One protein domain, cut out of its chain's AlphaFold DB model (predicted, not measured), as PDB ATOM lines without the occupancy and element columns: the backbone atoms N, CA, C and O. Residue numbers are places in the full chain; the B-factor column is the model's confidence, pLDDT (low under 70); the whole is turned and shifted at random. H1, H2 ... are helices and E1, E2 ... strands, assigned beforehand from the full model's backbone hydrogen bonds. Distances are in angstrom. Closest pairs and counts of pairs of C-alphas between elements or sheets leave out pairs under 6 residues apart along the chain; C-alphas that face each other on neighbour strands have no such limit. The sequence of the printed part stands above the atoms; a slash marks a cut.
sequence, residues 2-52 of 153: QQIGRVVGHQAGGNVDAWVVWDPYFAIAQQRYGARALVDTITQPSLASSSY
ATOM      1  N   GLN A   2     261.199 237.428 231.558       36.72
ATOM      2  CA  GLN A   2     261.622 237.969 232.846       36.72
ATOM      3  C   GLN A   2     260.664 237.391 233.878       36.72
ATOM      4  O   GLN A   2     259.505 237.788 233.947       36.72
ATOM      5  N   GLN A   3     261.116 236.393 234.631       37.53
ATOM      6  CA  GLN A   3     260.404 236.034 235.845       37.53
ATOM      7  C   GLN A   3     260.729 237.145 236.835       37.53
ATOM      8  O   GLN A   3     261.847 237.235 237.317       37.53
ATOM      9  N   ILE A   4     259.798 238.069 237.036       37.41
ATOM     10  CA  ILE A   4     259.871 239.080 238.090       37.41
ATOM     11  C   ILE A   4     259.167 238.438 239.276       37.41
ATOM     12  O   ILE A   4     257.985 238.663 239.523       37.41
ATOM     13  N   GLY A   5     259.875 237.538 239.952       37.25
ATOM     14  CA  GLY A   5     259.363 236.937 241.169       37.25
ATOM     15  C   GLY A   5     259.864 237.707 242.371       37.25
ATOM     16  O   GLY A   5     261.065 237.931 242.482       37.25
ATOM     17  N   ARG A   6     258.972 238.110 243.284       40.28
ATOM     18  CA  ARG A   6     259.407 238.447 244.645       40.28
ATOM     19  C   ARG A   6     259.855 237.141 245.286       40.28
ATOM     20  O   ARG A   6     259.033 236.263 245.515       40.28
ATOM     21  N   VAL A   7     261.139 236.999 245.544       48.44
ATOM     22  CA  VAL A   7     261.722 235.830 246.194       48.44
ATOM     23  C   VAL A   7     261.976 236.184 247.649       48.44
ATOM     24  O   VAL A   7     262.650 237.177 247.906       48.44
ATOM     25  N   VAL A   8     261.458 235.389 248.590       46.00
ATOM     26  CA  VAL A   8     261.901 235.441 249.994       46.00
ATOM     27  C   VAL A   8     263.023 234.432 250.140       46.00
ATOM     28  O   VAL A   8     262.830 233.238 249.900       46.00
ATOM     29  N   GLY A   9     264.200 234.920 250.505       45.59
ATOM     30  CA  GLY A   9     265.383 234.105 250.729       45.59
ATOM     31  C   GLY A   9     266.484 234.956 251.339       45.59
ATOM     32  O   GLY A   9     266.754 236.057 250.865       45.59
ATOM     33  N   HIS A  10     267.092 234.443 252.402       49.75
ATOM     34  CA  HIS A  10     268.159 235.104 253.142       49.75
ATOM     35  C   HIS A  10     269.377 235.261 252.213       49.75
ATOM     36  O   HIS A  10     270.100 234.299 251.962       49.75
ATOM     37  N   GLN A  11     269.582 236.447 251.635       53.50
ATOM     38  CA  GLN A  11     270.833 236.742 250.931       53.50
ATOM     39  C   GLN A  11     271.985 236.778 251.938       53.50
ATOM     40  O   GLN A  11     271.766 237.066 253.115       53.50
ATOM     41  N   ALA A  12     273.205 236.486 251.482       44.62
ATOM     42  CA  ALA A  12     274.411 236.565 252.301       44.62
ATOM     43  C   ALA A  12     274.472 237.925 253.031       44.62
ATOM     44  O   ALA A  12     274.727 238.954 252.412       44.62
ATOM     45  N   GLY A  13     274.166 237.923 254.334       55.03
ATOM     46  CA  GLY A  13     274.109 239.119 255.184       55.03
ATOM     47  C   GLY A  13     272.754 239.439 255.834       55.03
ATOM     48  O   GLY A  13     272.730 240.286 256.714       55.03
ATOM     49  N   GLY A  14     271.645 238.788 255.453       59.41
ATOM     50  CA  GLY A  14     270.365 238.858 256.184       59.41
ATOM     51  C   GLY A  14     269.587 240.183 256.123       59.41
ATOM     52  O   GLY A  14     268.624 240.348 256.864       59.41
ATOM     53  N   ASN A  15     269.959 241.112 255.236       73.38
ATOM     54  CA  ASN A  15     269.425 242.485 255.223       73.38
ATOM     55  C   ASN A  15     268.272 242.742 254.230       73.38
ATOM     56  O   ASN A  15     267.902 243.895 254.021       73.38
ATOM     57  N   VAL A  16     267.731 241.713 253.567       77.56
ATOM     58  CA  VAL A  16     266.668 241.870 252.556       77.56
ATOM     59  C   VAL A  16     265.584 240.814 252.757       77.56
ATOM     60  O   VAL A  16     265.875 239.620 252.716       77.56
ATOM     61  N   ASP A  17     264.334 241.258 252.910       81.12
ATOM     62  CA  ASP A  17     263.176 240.370 253.084       81.12
ATOM     63  C   ASP A  17     262.706 239.743 251.766       81.12
ATOM     64  O   ASP A  17     262.292 238.584 251.738       81.12
ATOM     65  N   ALA A  18     262.762 240.497 250.663       85.00
ATOM     66  CA  ALA A  18     262.406 240.002 249.340       85.00
ATOM     67  C   ALA A  18     263.169 240.707 248.214       85.00
ATOM     68  O   ALA A  18     263.443 241.905 248.288       85.00
ATOM     69  N   TRP A  19     263.434 239.982 247.128       85.56
ATOM     70  CA  TRP A  19     264.089 240.515 245.933       85.56
ATOM     71  C   TRP A  19     263.334 240.126 244.663       85.56
ATOM     72  O   TRP A  19     262.826 239.014 244.560       85.56
ATOM     73  N   VAL A  20     263.250 241.051 243.706       89.44
ATOM     74  CA  VAL A  20     262.717 240.819 242.362       89.44
ATOM     75  C   VAL A  20     263.840 240.351 241.445       89.44
ATOM     76  O   VAL A  20     264.744 241.128 241.139       89.44
ATOM     77  N   VAL A  21     263.780 239.096 241.000       89.44
ATOM     78  CA  VAL A  21     264.886 238.476 240.262       89.44
ATOM     79  C   VAL A  21     264.421 237.419 239.263       89.44
ATOM     80  O   VAL A  21     263.411 236.759 239.491       89.44
ATOM     81  N   TRP A  22     265.197 237.253 238.190       89.56
ATOM     82  CA  TRP A  22     265.004 236.291 237.105       89.56
ATOM     83  C   TRP A  22     266.026 235.136 237.143       89.56
ATOM     84  O   TRP A  22     266.941 235.096 237.966       89.56
ATOM     85  N   ASP A  23     265.888 234.181 236.227       92.62
ATOM     86  CA  ASP A  23     266.872 233.112 236.035       92.62
ATOM     87  C   ASP A  23     268.179 233.548 235.378       92.62
ATOM     88  O   ASP A  23     268.155 234.402 234.498       92.62
ATOM     89  N   PRO A  24     269.317 232.913 235.709       94.88
ATOM     90  CA  PRO A  24     269.465 231.739 236.584       94.88
ATOM     91  C   PRO A  24     269.556 232.080 238.079       94.88
ATOM     92  O   PRO A  24     269.648 231.187 238.917       94.88
ATOM     93  N   TYR A  25     269.538 233.362 238.451       93.19
ATOM     94  CA  TYR A  25     269.738 233.789 239.837       93.19
ATOM     95  C   TYR A  25     268.665 233.260 240.789       93.19
ATOM     96  O   TYR A  25     268.988 232.907 241.924       93.19
ATOM     97  N   PHE A  26     267.410 233.158 240.341       92.56
ATOM     98  CA  PHE A  26     266.377 232.528 241.158       92.56
ATOM     99  C   PHE A  26     266.681 231.040 241.391       92.56
ATOM    100  O   PHE A  26     266.662 230.611 242.542       92.56
ATOM    101  N   ALA A  27     267.045 230.270 240.359       94.88
ATOM    102  CA  ALA A  27     267.454 228.872 240.528       94.88
ATOM    103  C   ALA A  27     268.660 228.724 241.481       94.88
ATOM    104  O   ALA A  27     268.640 227.870 242.370       94.88
ATOM    105  N   ILE A  28     269.658 229.613 241.388       94.44
ATOM    106  CA  ILE A  28     270.786 229.665 242.337       94.44
ATOM    107  C   ILE A  28     270.285 229.908 243.765       94.44
ATOM    108  O   ILE A  28     270.725 229.238 244.698       94.44
ATOM    109  N   ALA A  29     269.376 230.865 243.954       91.69
ATOM    110  CA  ALA A  29     268.857 231.202 245.273       91.69
ATOM    111  C   ALA A  29     268.025 230.063 245.884       91.69
ATOM    112  O   ALA A  29     268.114 229.822 247.089       91.69
ATOM    113  N   GLN A  30     267.266 229.334 245.063       91.81
ATOM    114  CA  GLN A  30     266.565 228.122 245.488       91.81
ATOM    115  C   GLN A  30     267.563 227.054 245.948       91.81
ATOM    116  O   GLN A  30     267.434 226.539 247.056       91.81
ATOM    117  N   GLN A  31     268.588 226.776 245.134       92.31
ATOM    118  CA  GLN A  31     269.569 225.726 245.408       92.31
ATOM    119  C   GLN A  31     270.440 226.035 246.636       92.31
ATOM    120  O   GLN A  31     270.673 225.158 247.463       92.31
ATOM    121  N   ARG A  32     270.940 227.272 246.765       90.12
ATOM    122  CA  ARG A  32     271.940 227.631 247.788       90.12
ATOM    123  C   ARG A  32     271.345 228.157 249.087       90.12
ATOM    124  O   ARG A  32     271.960 227.995 250.135       90.12
ATOM    125  N   TYR A  33     270.188 228.813 249.019       87.12
ATOM    126  CA  TYR A  33     269.630 229.567 250.148       87.12
ATOM    127  C   TYR A  33     268.202 229.144 250.511       87.12
ATOM    128  O   TYR A  33     267.571 229.796 251.342       87.12
ATOM    129  N   GLY A  34     267.670 228.084 249.888       87.88
ATOM    130  CA  GLY A  34     266.304 227.613 250.137       87.88
ATOM    131  C   GLY A  34     265.241 228.659 249.799       87.88
ATOM    132  O   GLY A  34     264.163 228.668 250.395       87.88
ATOM    133  N   ALA A  35     265.560 229.585 248.892       89.44
ATOM    134  CA  ALA A  35     264.664 230.671 248.546       89.44
ATOM    135  C   ALA A  35     263.388 230.138 247.880       89.44
ATOM    136  O   ALA A  35     263.405 229.116 247.192       89.44
ATOM    137  N   ARG A  36     262.273 230.850 248.043       90.81
ATOM    138  CA  ARG A  36     260.991 230.489 247.420       90.81
ATOM    139  C   ARG A  36     260.363 231.683 246.722       90.81
ATOM    140  O   ARG A  36     260.494 232.817 247.184       90.81
ATOM    141  N   ALA A  37     259.632 231.416 245.643       90.69
ATOM    142  CA  ALA A  37     258.795 232.429 245.021       90.69
ATOM    143  C   ALA A  37     257.654 232.811 245.979       90.69
ATOM    144  O   ALA A  37     256.975 231.950 246.544       90.69
ATOM    145  N   LEU A  38     257.455 234.112 246.186       89.81
ATOM    146  CA  LEU A  38     256.202 234.667 246.703       89.81
ATOM    147  C   LEU A  38     255.175 234.822 245.587       89.81
ATOM    148  O   LEU A  38     253.984 234.639 245.806       89.81
ATOM    149  N   VAL A  39     255.664 235.219 244.418       89.88
ATOM    150  CA  VAL A  39     254.912 235.455 243.190       89.88
ATOM    151  C   VAL A  39     255.841 235.083 242.042       89.88
ATOM    152  O   VAL A  39     257.037 235.356 242.136       89.88
ATOM    153  N   ASP A  40     255.317 234.486 240.978       87.25
ATOM    154  CA  ASP A  40     256.055 234.227 239.744       87.25
ATOM    155  C   ASP A  40     255.121 234.303 238.527       87.25
ATOM    156  O   ASP A  40     253.896 234.354 238.648       87.25
ATOM    157  N   THR A  41     255.707 234.314 237.333       85.75
ATOM    158  CA  THR A  41     254.953 234.421 236.077       85.75
ATOM    159  C   THR A  41     254.345 233.091 235.622       85.75
ATOM    160  O   THR A  41     253.626 233.075 234.629       85.75
ATOM    161  N   ILE A  42     254.658 231.973 236.289       85.38
ATOM    162  CA  ILE A  42     254.099 230.647 235.977       85.38
ATOM    163  C   ILE A  42     252.708 230.538 236.609       85.38
ATOM    164  O   ILE A  42     251.745 230.149 235.955       85.38
ATOM    165  N   THR A  43     252.602 230.929 237.876       87.25
ATOM    166  CA  THR A  43     251.367 230.955 238.666       87.25
ATOM    167  C   THR A  43     250.533 232.209 238.408       87.25
ATOM    168  O   THR A  43     249.312 232.163 238.554       87.25
ATOM    169  N   GLN A  44     251.156 233.316 237.981       88.62
ATOM    170  CA  GLN A  44     250.473 234.550 237.578       88.62
ATOM    171  C   GLN A  44     250.905 234.990 236.168       88.62
ATOM    172  O   GLN A  44     251.734 235.894 236.021       88.62
ATOM    173  N   PRO A  45     250.325 234.398 235.106       82.44
ATOM    174  CA  PRO A  45     250.701 234.692 233.720       82.44
ATOM    175  C   PRO A  45     250.525 236.158 233.303       82.44
ATOM    176  O   PRO A  45     251.191 236.612 232.380       82.44
ATOM    177  N   SER A  46     249.676 236.926 233.995       82.31
ATOM    178  CA  SER A  46     249.512 238.370 233.766       82.31
ATOM    179  C   SER A  46     250.781 239.185 234.043       82.31
ATOM    180  O   SER A  46     250.902 240.304 233.552       82.31
ATOM    181  N   LEU A  47     251.727 238.631 234.808       82.56
ATOM    182  CA  LEU A  47     253.031 239.235 235.084       82.56
ATOM    183  C   LEU A  47     254.088 238.875 234.030       82.56
ATOM    184  O   LEU A  47     255.199 239.403 234.077       82.56
ATOM    185  N   ALA A  48     253.783 237.957 233.110       80.62
ATOM    186  CA  ALA A  48     254.725 237.544 232.083       80.62
ATOM    187  C   ALA A  48     254.983 238.686 231.094       80.62
ATOM    188  O   ALA A  48     254.051 239.312 230.593       80.62
ATOM    189  N   SER A  49     256.254 238.920 230.770       80.44
ATOM    190  CA  SER A  49     256.673 239.886 229.755       80.44
ATOM    191  C   SER A  49     257.489 239.232 228.640       80.44
ATOM    192  O   SER A  49     258.277 238.289 228.849       80.44
ATOM    193  N   SER A  50     257.312 239.762 227.433       85.94
ATOM    194  CA  SER A  50     258.097 239.382 226.263       85.94
ATOM    195  C   SER A  50     259.476 240.037 226.281       85.94
ATOM    196  O   SER A  50     259.676 241.124 226.819       85.94
ATOM    197  N   SER A  51     260.447 239.344 225.692       89.25
ATOM    198  CA  SER A  51     261.776 239.894 225.415       89.25
ATOM    199  C   SER A  51     261.839 240.266 223.936       89.25
ATOM    200  O   SER A  51     261.268 239.560 223.107       89.25
ATOM    201  N   TYR A  52     262.527 241.357 223.605       93.56
ATOM    202  CA  TYR A  52     262.586 241.882 222.241       93.56
ATOM    203  C   TYR A  52     264.035 242.034 221.784       93.56
ATOM    204  O   TYR A  52     264.885 242.492 222.549       93.56
TER     205      TYR A  52
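AT A GLANCE: This is residues 2 to 52 of the 153 residues of an uncharacterized protein of Comamonas kerstersii (UniProt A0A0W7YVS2). Little regular structure: a small hairpin of strands E1 and E2 with a wide loop, one short helix H1 near it, and a long tail, residues 34 to 52, that runs back past E1. The 51 printed residues hold E1, E2 and H1 in that order, an antiparallel sheet E1 - E2, class mixed, with 16 residues in named elements. The whole is compact, radius of gyration of the C-alphas 11.2 A, and only just a rod, 34 by 17 by 15 A.

HOW THE PARTS SIT: E1, residues 5 to 8, and E2, residues 19 to 21, form an antiparallel hairpin at 138 degrees, with N 7 and O 19 2.8 A apart. Residues 7 to 8 of E1 also pair antiparallel with residues 36 to 37. H1, residues 25 to 33, comes closest to E1 at the C-alphas of Phe 26 and Val 7, 7.6 A. In H1 every O i to N i+4 pair is within hydrogen-bond range.

IN THESE COORDINATES: E1 begins at C-alpha 5 (259.363, 236.937, 241.169) and spans 9.3 A, E2 6.1 A. H1 spans 11.1 A to C-alpha 33 (269.630, 229.567, 250.148).

THE WHOLE: The C-alphas farthest apart, of Gly 13 and Tyr 52, are 35.0 A apart. The printed part has no cut and no long link between named elements. Residues 2 to 14 have pLDDT under 70.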